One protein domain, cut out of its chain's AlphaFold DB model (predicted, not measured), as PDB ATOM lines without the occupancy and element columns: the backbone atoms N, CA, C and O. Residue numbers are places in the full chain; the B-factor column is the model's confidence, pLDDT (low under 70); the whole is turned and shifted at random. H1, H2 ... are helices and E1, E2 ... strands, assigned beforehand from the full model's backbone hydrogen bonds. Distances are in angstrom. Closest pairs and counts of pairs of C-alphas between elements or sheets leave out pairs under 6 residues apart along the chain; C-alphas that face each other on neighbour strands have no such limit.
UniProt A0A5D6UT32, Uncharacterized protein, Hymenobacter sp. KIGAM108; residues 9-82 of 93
ATOM      1  N   PHE A   9     -30.460 -32.344  -3.630       89.12
ATOM      2  CA  PHE A   9     -29.480 -32.852  -2.682       89.12
ATOM      3  C   PHE A   9     -28.435 -31.780  -2.415       89.12
ATOM      4  O   PHE A   9     -28.028 -31.056  -3.326       89.12
ATOM      5  N   VAL A  10     -27.998 -31.698  -1.161       92.69
ATOM      6  CA  VAL A  10     -26.930 -30.794  -0.735       92.69
ATOM      7  C   VAL A  10     -25.887 -31.602   0.013       92.69
ATOM      8  O   VAL A  10     -26.222 -32.350   0.929       92.69
ATOM      9  N   ALA A  11     -24.627 -31.447  -0.376       92.81
ATOM     10  CA  ALA A  11     -23.498 -32.091   0.277       92.81
ATOM     11  C   ALA A  11     -22.463 -31.048   0.702       92.81
ATOM     12  O   ALA A  11     -22.087 -30.174  -0.080       92.81
ATOM     13  N   LEU A  12     -21.982 -31.157   1.940       94.62
ATOM     14  CA  LEU A  12     -20.819 -30.414   2.412       94.62
ATOM     15  C   LEU A  12     -19.569 -31.259   2.148       94.62
ATOM     16  O   LEU A  12     -19.404 -32.314   2.753       94.62
ATOM     17  N   GLN A  13     -18.697 -30.806   1.244       92.44
ATOM     18  CA  GLN A  13     -17.576 -31.628   0.766       92.44
ATOM     19  C   GLN A  13     -16.535 -31.931   1.857       92.44
ATOM     20  O   GLN A  13     -16.169 -33.083   2.072       92.44
ATOM     21  N   ASN A  14     -16.048 -30.903   2.557       90.81
ATOM     22  CA  ASN A  14     -15.105 -31.059   3.663       90.81
ATOM     23  C   ASN A  14     -15.517 -30.152   4.834       90.81
ATOM     24  O   ASN A  14     -15.269 -28.943   4.787       90.81
ATOM     25  N   PRO A  15     -16.102 -30.710   5.908       88.50
ATOM     26  CA  PRO A  15     -16.576 -29.928   7.045       88.50
ATOM     27  C   PRO A  15     -15.449 -29.320   7.885       88.50
ATOM     28  O   PRO A  15     -15.740 -28.493   8.747       88.50
ATOM     29  N   ASN A  16     -14.184 -29.678   7.627       90.38
ATOM     30  CA  ASN A  16     -12.989 -29.199   8.331       90.38
ATOM     31  C   ASN A  16     -12.129 -28.229   7.496       90.38
ATOM     32  O   ASN A  16     -11.155 -27.686   8.008       90.38
ATOM     33  N   ALA A  17     -12.501 -27.942   6.244       91.38
ATOM     34  CA  ALA A  17     -11.765 -27.016   5.381       91.38
ATOM     35  C   ALA A  17     -11.921 -25.540   5.793       91.38
ATOM     36  O   ALA A  17     -12.934 -25.141   6.369       91.38
ATOM     37  N   GLU A  18     -10.948 -24.690   5.459       93.75
ATOM     38  CA  GLU A  18     -11.071 -23.232   5.635       93.75
ATOM     39  C   GLU A  18     -12.150 -22.618   4.737       93.75
ATOM     40  O   GLU A  18     -12.752 -21.610   5.096       93.75
ATOM     41  N   SER A  19     -12.424 -23.239   3.590       95.38
ATOM     42  CA  SER A  19     -13.537 -22.896   2.707       95.38
ATOM     43  C   SER A  19     -14.564 -24.020   2.735       95.38
ATOM     44  O   SER A  19     -14.279 -25.138   2.313       95.38
ATOM     45  N   LEU A  20     -15.757 -23.728   3.246       95.81
ATOM     46  CA  LEU A  20     -16.880 -24.656   3.274       95.81
ATOM     47  C   LEU A  20     -17.583 -24.607   1.918       95.81
ATOM     48  O   LEU A  20     -18.098 -23.560   1.519       95.81
ATOM     49  N   VAL A  21     -17.580 -25.735   1.210       96.38
ATOM     50  CA  VAL A  21     -18.163 -25.873  -0.128       96.38
ATOM     51  C   VAL A  21     -19.424 -26.724  -0.043       96.38
ATOM     52  O   VAL A  21     -19.366 -27.901   0.316       96.38
ATOM     53  N   PHE A  22     -20.550 -26.106  -0.388       95.69
ATOM     54  CA  PHE A  22     -21.866 -26.724  -0.483       95.69
ATOM     55  C   PHE A  22     -22.154 -27.048  -1.940       95.69
ATOM     56  O   PHE A  22     -22.299 -26.138  -2.754       95.69
ATOM     57  N   GLU A  23     -22.225 -28.328  -2.270       94.44
ATOM     58  CA  GLU A  23     -22.566 -28.803  -3.606       94.44
ATOM     59  C   GLU A  23     -24.064 -29.082  -3.692       94.44
ATOM     60  O   GLU A  23     -24.601 -29.840  -2.883       94.44
ATOM     61  N   PHE A  24     -24.732 -28.471  -4.671       92.44
ATOM     62  CA  PHE A  24     -26.157 -28.640  -4.928       92.44
ATOM     63  C   PHE A  24     -26.359 -29.519  -6.154       92.44
ATOM     64  O   PHE A  24     -25.808 -29.247  -7.224       92.44
ATOM     65  N   ARG A  25     -27.182 -30.556  -6.009       89.50
ATOM     66  CA  ARG A  25     -27.464 -31.530  -7.065       89.50
ATOM     67  C   ARG A  25     -28.959 -31.718  -7.251       89.50
ATOM     68  O   ARG A  25     -29.710 -31.699  -6.280       89.50
ATOM     69  N   LEU A  26     -29.379 -31.931  -8.491       86.12
ATOM     70  CA  LEU A  26     -30.744 -32.310  -8.834       86.12
ATOM     71  C   LEU A  26     -30.728 -33.696  -9.459       86.12
ATOM     72  O   LEU A  26     -30.149 -33.875 -10.533       86.12
ATOM     73  N   ALA A  27     -31.351 -34.667  -8.788       79.38
ATOM     74  CA  ALA A  27     -31.142 -36.078  -9.106       79.38
ATOM     75  C   ALA A  27     -29.628 -36.387  -9.161       79.38
ATOM     76  O   ALA A  27     -28.961 -36.287  -8.135       79.38
ATOM     77  N   ASP A  28     -29.073 -36.662 -10.344       73.31
ATOM     78  CA  ASP A  28     -27.649 -36.977 -10.515       73.31
ATOM     79  C   ASP A  28     -26.790 -35.814 -11.031       73.31
ATOM     80  O   ASP A  28     -25.561 -35.917 -11.018       73.31
ATOM     81  N   GLN A  29     -27.393 -34.694 -11.439       82.06
ATOM     82  CA  GLN A  29     -26.672 -33.569 -12.044       82.06
ATOM     83  C   GLN A  29     -26.231 -32.556 -10.989       82.06
ATOM     84  O   GLN A  29     -27.040 -32.092 -10.186       82.06
ATOM     85  N   ILE A  30     -24.945 -32.193 -11.007       83.25
ATOM     86  CA  ILE A  30     -24.428 -31.069 -10.220       83.25
ATOM     87  C   ILE A  30     -24.961 -29.781 -10.847       83.25
ATOM     88  O   ILE A  30     -24.697 -29.512 -12.017       83.25
ATOM     89  N   LEU A  31     -25.712 -29.004 -10.066       85.62
ATOM     90  CA  LEU A  31     -26.239 -27.712 -10.496       85.62
ATOM     91  C   LEU A  31     -25.183 -26.624 -10.315       85.62
ATOM     92  O   LEU A  31     -24.813 -25.931 -11.257       85.62
ATOM     93  N   THR A  32     -24.707 -26.468  -9.082       90.62
ATOM     94  CA  THR A  32     -23.733 -25.442  -8.703       90.62
ATOM     95  C   THR A  32     -23.138 -25.756  -7.335       90.62
ATOM     96  O   THR A  32     -23.641 -26.608  -6.597       90.62
ATOM     97  N   SER A  33     -22.092 -25.025  -6.970       93.06
ATOM     98  CA  SER A  33     -21.582 -24.969  -5.609       93.06
ATOM     99  C   SER A  33     -21.702 -23.562  -5.025       93.06
ATOM    100  O   SER A  33     -21.649 -22.554  -5.734       93.06
ATOM    101  N   VAL A  34     -21.881 -23.491  -3.709       95.19
ATOM    102  CA  VAL A  34     -21.799 -22.252  -2.934       95.19
ATOM    103  C   VAL A  34     -20.671 -22.395  -1.931       95.19
ATOM    104  O   VAL A  34     -20.571 -23.399  -1.229       95.19
ATOM    105  N   THR A  35     -19.827 -21.373  -1.846       95.88
ATOM    106  CA  THR A  35     -18.698 -21.351  -0.919       95.88
ATOM    107  C   THR A  35     -18.876 -20.252   0.117       95.88
ATOM    108  O   THR A  35     -19.286 -19.132  -0.193       95.88
ATOM    109  N   ILE A  36     -18.529 -20.577   1.356       95.94
ATOM    110  CA  ILE A  36     -18.404 -19.635   2.463       95.94
ATOM    111  C   ILE A  36     -17.133 -19.978   3.241       95.94
ATOM    112  O   ILE A  36     -16.831 -21.149   3.465       95.94
ATOM    113  N   SER A  37     -16.352 -18.974   3.639       96.56
ATOM    114  CA  SER A  37     -15.188 -19.223   4.490       96.56
ATOM    115  C   SER A  37     -15.631 -19.698   5.876       96.56
ATOM    116  O   SER A  37     -16.677 -19.292   6.384       96.56
ATOM    117  N   ARG A  38     -14.820 -20.528   6.531       94.12
ATOM    118  CA  ARG A  38     -15.048 -20.987   7.907       94.12
ATOM    119  C   ARG A  38     -15.172 -19.814   8.871       94.12
ATOM    120  O   ARG A  38     -16.058 -19.822   9.719       94.12
ATOM    121  N   LEU A  39     -14.329 -18.796   8.704       95.00
ATOM    122  CA  LEU A  39     -14.417 -17.569   9.490       95.00
ATOM    123  C   LEU A  39     -15.764 -16.864   9.265       95.00
ATOM    124  O   LEU A  39     -16.423 -16.486  10.227       95.00
ATOM    125  N   GLY A  40     -16.213 -16.746   8.011       94.38
ATOM    126  CA  GLY A  40     -17.520 -16.168   7.688       94.38
ATOM    127  C   GLY A  40     -18.678 -16.957   8.303       94.38
ATOM    128  O   GLY A  40     -19.591 -16.368   8.875       94.38
ATOM    129  N   TRP A  41     -18.602 -18.289   8.266       94.50
ATOM    130  CA  TRP A  41     -19.564 -19.175   8.924       94.50
ATOM    131  C   TRP A  41     -19.628 -18.938  10.438       94.50
ATOM    132  O   TRP A  41     -20.712 -18.844  11.009       94.50
ATOM    133  N   GLN A  42     -18.470 -18.817  11.092       93.94
ATOM    134  CA  GLN A  42     -18.374 -18.578  12.532       93.94
ATOM    135  C   GLN A  42     -18.908 -17.198  12.934       93.94
ATOM    136  O   GLN A  42     -19.596 -17.095  13.943       93.94
ATOM    137  N   VAL A  43     -18.629 -16.158  12.140       96.19
ATOM    138  CA  VAL A  43     -19.084 -14.781  12.406       96.19
ATOM    139  C   VAL A  43     -20.596 -14.636  12.233       96.19
ATOM    140  O   VAL A  43     -21.241 -13.991  13.055       96.19
ATOM    141  N   LEU A  44     -21.175 -15.235  11.188       94.44
ATOM    142  CA  LEU A  44     -22.626 -15.206  10.965       94.44
ATOM    143  C   LEU A  44     -23.385 -16.069  11.982       94.44
ATOM    144  O   LEU A  44     -24.523 -15.768  12.342       94.44
ATOM    145  N   GLY A  45     -22.759 -17.152  12.434       90.75
ATOM    146  CA  GLY A  45     -23.409 -18.197  13.209       90.75
ATOM    147  C   GLY A  45     -24.235 -19.151  12.330       90.75
ATOM    148  O   GLY A  45     -24.610 -18.808  11.204       90.75
ATOM    149  N   PRO A  46     -24.555 -20.362  12.829       87.06
ATOM    150  CA  PRO A  46     -25.086 -21.448  12.000       87.06
ATOM    151  C   PRO A  46     -26.378 -21.098  11.253       87.06
ATOM    152  O   PRO A  46     -26.482 -21.356  10.061       87.06
ATOM    153  N   SER A  47     -27.350 -20.466  11.919       90.00
ATOM    154  CA  SER A  47     -28.639 -20.128  11.296       90.00
ATOM    155  C   SER A  47     -28.482 -19.124  10.147       90.00
ATOM    156  O   SER A  47     -28.954 -19.379   9.040       90.00
ATOM    157  N   GLN A  48     -27.769 -18.018  10.370       94.56
ATOM    158  CA  GLN A  48     -27.570 -16.994   9.340       94.56
ATOM    159  C   GLN A  48     -26.679 -17.498   8.202       94.56
ATOM    160  O   GLN A  48     -26.946 -17.199   7.040       94.56
ATOM    161  N   ALA A  49     -25.659 -18.306   8.505       95.31
ATOM    162  CA  ALA A  49     -24.796 -18.898   7.488       95.31
ATOM    163  C   ALA A  49     -25.567 -19.853   6.556       95.31
ATOM    164  O   ALA A  49     -25.363 -19.826   5.343       95.31
ATOM    165  N   ILE A  50     -26.502 -20.641   7.094       94.81
ATOM    166  CA  ILE A  50     -27.388 -21.512   6.305       94.81
ATOM    167  C   ILE A  50     -28.282 -20.687   5.378       94.81
ATOM    168  O   ILE A  50     -28.381 -20.992   4.188       94.81
ATOM    169  N   HIS A  51     -28.901 -19.624   5.897       94.62
ATOM    170  CA  HIS A  51     -29.723 -18.728   5.083       94.62
ATOM    171  C   HIS A  51     -28.906 -18.037   3.992       94.62
ATOM    172  O   HIS A  51     -29.336 -18.019   2.843       94.62
ATOM    173  N   TYR A  52     -27.698 -17.569   4.314       95.12
ATOM    174  CA  TYR A  52     -26.770 -17.010   3.335       95.12
ATOM    175  C   TYR A  52     -26.471 -18.002   2.204       95.12
ATOM    176  O   TYR A  52     -26.572 -17.646   1.031       95.12
ATOM    177  N   VAL A  53     -26.135 -19.252   2.534       95.62
ATOM    178  CA  VAL A  53     -25.844 -20.287   1.533       95.62
ATOM    179  C   VAL A  53     -27.064 -20.552   0.647       95.62
ATOM    180  O   VAL A  53     -26.928 -20.612  -0.576       95.62
ATOM    181  N   ALA A  54     -28.255 -20.649   1.242       94.06
ATOM    182  CA  ALA A  54     -29.494 -20.862   0.504       94.06
ATOM    183  C   ALA A  54     -29.821 -19.692  -0.438       94.06
ATOM    184  O   ALA A  54     -30.146 -19.905  -1.605       94.06
ATOM    185  N   ASP A  55     -29.681 -18.456   0.040       94.44
ATOM    186  CA  ASP A  55     -29.941 -17.253  -0.750       94.44
ATOM    187  C   ASP A  55     -28.945 -17.123  -1.907       94.44
ATOM    188  O   ASP A  55     -29.336 -16.838  -3.040       94.44
ATOM    189  N   ARG A  56     -27.662 -17.419  -1.664       94.50
ATOM    190  CA  ARG A  56     -26.642 -17.443  -2.721       94.50
ATOM    191  C   ARG A  56     -26.937 -18.506  -3.771       94.50
ATOM    192  O   ARG A  56     -26.842 -18.193  -4.954       94.50
ATOM    193  N   TYR A  57     -27.348 -19.706  -3.368       92.00
ATOM    194  CA  TYR A  57     -27.744 -20.758  -4.305       92.00
ATOM    195  C   TYR A  57     -28.903 -20.311  -5.207       92.00
ATOM    196  O   TYR A  57     -28.811 -20.406  -6.432       92.00
ATOM    197  N   LEU A  58     -29.963 -19.740  -4.626       90.31
ATOM    198  CA  LEU A  58     -31.125 -19.269  -5.385       90.31
ATOM    199  C   LEU A  58     -30.783 -18.135  -6.359       90.31
ATOM    200  O   LEU A  58     -31.362 -18.063  -7.441       90.31
ATOM    201  N   MET A  59     -29.832 -17.266  -6.004       90.00
ATOM    202  CA  MET A  59     -29.338 -16.214  -6.901       90.00
ATOM    203  C   MET A  59     -28.547 -16.774  -8.088       90.00
ATOM    204  O   MET A  59     -28.553 -16.174  -9.160       90.00
ATOM    205  N   THR A  60     -27.866 -17.906  -7.906       86.88
ATOM    206  CA  THR A  60     -27.095 -18.577  -8.966       86.88
ATOM    207  C   THR A  60     -27.936 -19.497  -9.849       86.88
ATOM    208  O   THR A  60     -27.437 -20.012 -10.847       86.88
ATOM    209  N   LEU A  61     -29.207 -19.700  -9.498       80.81
ATOM    210  CA  LEU A  61     -30.058 -20.684 -10.142       80.81
ATOM    211  C   LEU A  61     -30.508 -20.221 -11.543       80.81
ATOM    212  O   LEU A  61     -31.057 -19.119 -11.683       80.81
ATOM    213  N   PRO A  62     -30.359 -21.054 -12.587       71.38
ATOM    214  CA  PRO A  62     -30.916 -20.768 -13.901       71.38
ATOM    215  C   PRO A  62     -32.430 -20.521 -13.836       71.38
ATOM    216  O   PRO A  62     -33.164 -21.196 -13.116       71.38
ATOM    217  N   LEU A  63     -32.939 -19.607 -14.673       67.56
ATOM    218  CA  LEU A  63     -34.373 -19.269 -14.762       67.56
ATOM    219  C   LEU A  63     -35.299 -20.494 -14.913       67.56
ATOM    220  O   LEU A  63     -36.441 -20.446 -14.465       67.56
ATOM    221  N   ARG A  64     -34.804 -21.578 -15.526       61.75
ATOM    222  CA  ARG A  64     -35.544 -22.826 -15.780       61.75
ATOM    223  C   ARG A  64     -35.758 -23.679 -14.521       61.75
ATOM    224  O   ARG A  64     -36.650 -24.515 -14.507       61.75
ATOM    225  N   GLU A  65     -34.973 -23.451 -13.471       64.50
ATOM    226  CA  GLU A  65     -34.959 -24.248 -12.237       64.50
ATOM    227  C   GLU A  65     -35.674 -23.547 -11.069       64.50
ATOM    228  O   GLU A  65     -35.761 -24.094  -9.971       64.50
ATOM    229  N   LYS A  66     -36.277 -22.369 -11.304       66.62
ATOM    230  CA  LYS A  66     -36.979 -21.532 -10.304       66.62
ATOM    231  C   LYS A  66     -38.171 -22.187  -9.582       66.62
ATOM    232  O   LYS A  66     -38.844 -21.529  -8.796       66.62
ATOM    233  N   MET A  67     -38.440 -23.466  -9.826       74.12
ATOM    234  CA  MET A  67     -39.411 -24.259  -9.068       74.12
ATOM    235  C   MET A  67     -38.892 -24.692  -7.687       74.12
ATOM    236  O   MET A  67     -39.667 -25.213  -6.888       74.12
ATOM    237  N   ILE A  68     -37.602 -24.497  -7.393       83.81
ATOM    238  CA  ILE A  68     -37.015 -24.827  -6.093       83.81
ATOM    239  C   ILE A  68     -37.347 -23.718  -5.085       83.81
ATOM    240  O   ILE A  68     -36.928 -22.571  -5.241       83.81
ATOM    241  N   SER A  69     -38.107 -24.058  -4.040       87.94
ATOM    242  CA  SER A  69     -38.448 -23.111  -2.975       87.94
ATOM    243  C   SER A  69     -37.270 -22.882  -2.032       87.94
ATOM    244  O   SER A  69     -36.477 -23.784  -1.763       87.94
ATOM    245  N   ARG A  70     -37.188 -21.676  -1.463       90.56
ATOM    246  CA  ARG A  70     -36.156 -21.325  -0.480       90.56
ATOM    247  C   ARG A  70     -36.146 -22.255   0.728       90.56
ATOM    248  O   ARG A  70     -35.075 -22.671   1.156       90.56
ATOM    249  N   ASP A  71     -37.318 -22.612   1.239       90.38
ATOM    250  CA  ASP A  71     -37.433 -23.480   2.413       90.38
ATOM    251  C   ASP A  71     -36.876 -24.883   2.148       90.38
ATOM    252  O   ASP A  71     -36.239 -25.465   3.023       90.38
ATOM    253  N   LEU A  72     -37.039 -25.401   0.924       88.62
ATOM    254  CA  LEU A  72     -36.465 -26.685   0.521       88.62
ATOM    255  C   LEU A  72     -34.931 -26.627   0.509       88.62
ATOM    256  O   LEU A  72     -34.268 -27.542   0.991       88.62
ATOM    257  N   VAL A  73     -34.362 -25.532   0.003       91.62
ATOM    258  CA  VAL A  73     -32.908 -25.315  -0.004       91.62
ATOM    259  C   VAL A  73     -32.372 -25.237   1.422       91.62
ATOM    260  O   VAL A  73     -31.427 -25.945   1.756       91.62
ATOM    261  N   VAL A  74     -32.998 -24.425   2.280       93.62
ATOM    262  CA  VAL A  74     -32.619 -24.291   3.695       93.62
ATOM    263  C   VAL A  74     -32.665 -25.648   4.395       93.62
ATOM    264  O   VAL A  74     -31.698 -26.020   5.056       93.62
ATOM    265  N   PHE A  75     -33.741 -26.414   4.198       91.00
ATOM    266  CA  PHE A  75     -33.894 -27.753   4.760       91.00
ATOM    267  C   PHE A  75     -32.727 -28.676   4.380       91.00
ATOM    268  O   PHE A  75     -32.130 -29.306   5.254       91.00
ATOM    269  N   HIS A  76     -32.351 -28.728   3.102       91.38
ATOM    270  CA  HIS A  76     -31.256 -29.597   2.671       91.38
ATOM    271  C   HIS A  76     -29.874 -29.089   3.103       91.38
ATOM    272  O   HIS A  76     -29.010 -29.901   3.428       91.38
ATOM    273  N   VAL A  77     -29.657 -27.773   3.189       93.19
ATOM    274  CA  VAL A  77     -28.417 -27.218   3.757       93.19
ATOM    275  C   VAL A  77     -28.300 -27.574   5.245       93.19
ATOM    276  O   VAL A  77     -27.219 -27.965   5.677       93.19
ATOM    277  N   MET A  78     -29.396 -27.515   6.017       92.62
ATOM    278  CA  MET A  78     -29.422 -27.965   7.419       92.62
ATOM    279  C   MET A  78     -29.037 -29.444   7.545       92.62
ATOM    280  O   MET A  78     -28.175 -29.785   8.356       92.62
ATOM    281  N   GLN A  79     -29.610 -30.306   6.697       90.12
ATOM    282  CA  GLN A  79     -29.251 -31.725   6.661       90.12
ATOM    283  C   GLN A  79     -27.767 -31.938   6.339       90.12
ATOM    284  O   GLN A  79     -27.110 -32.735   7.008       90.12
ATOM    285  N   ALA A  80     -27.219 -31.201   5.368       90.81
ATOM    286  CA  ALA A  80     -25.822 -31.323   4.953       90.81
ATOM    287  C   ALA A  80     -24.820 -30.975   6.067       90.81
ATOM    288  O   ALA A  80     -23.711 -31.505   6.083       90.81
ATOM    289  N   VAL A  81     -25.203 -30.106   7.008       90.56
ATOM    290  CA  VAL A  81     -24.373 -29.734   8.169       90.56
ATOM    291  C   VAL A  81     -24.716 -30.516   9.440       90.56
ATOM    292  O   VAL A  81     -24.190 -30.206  10.507       90.56
ATOM    293  N   GLY A  82     -25.591 -31.521   9.348       85.12
ATOM    294  CA  GLY A  82     -25.989 -32.355  10.483       85.12
ATOM    295  C   GLY A  82     -26.871 -31.639  11.509       85.12
ATOM    296  O   GLY A  82     -26.978 -32.103  12.643       85.12
TER     297      GLY A  82
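This is residues 9 to 82 of the 93 residues of an uncharacterized protein of Hymenobacter sp. KIGAM108 (UniProt A0A5D6UT32). A three-stranded antiparallel sheet, E1 E2 E3, has helices H2 and H3 crossing over one face, with short H1 at one end. The 74 printed residues include three strands, then three helices: mixed class, two layers. It is compact, radius of gyration of the C-alphas 11.6 A, spanning 33 by 21 by 19 A.

E1, residues 9 to 12, E2, 19 to 26, and E3, 29 to 37, form hairpins in a meander, each the antiparallel neighbour of the one before. Find N 9 and O 25, and N 22 and O 34, within hydrogen-bond range at 2.8 A. H1, residues 38 to 44, H2, 46 to 60, and H3, 70 to 80, are on the sheet; every O i to N i+4 pair is within hydrogen-bond range. H2, over E3, touches H3, over E1, at a steep tilt of 57 degrees, closest at C-alphas 54 and 74, 5.6 A apart.

Find E1 beginning at C-alpha 9, (-29.480, -32.852, -2.682), and H3 ending at C-alpha 80, (-25.822, -31.323, 4.953). E3 is 24.7 A long, H2 21.3 A.

The printed part has no cut; residues 63 to 66 have pLDDT under 70.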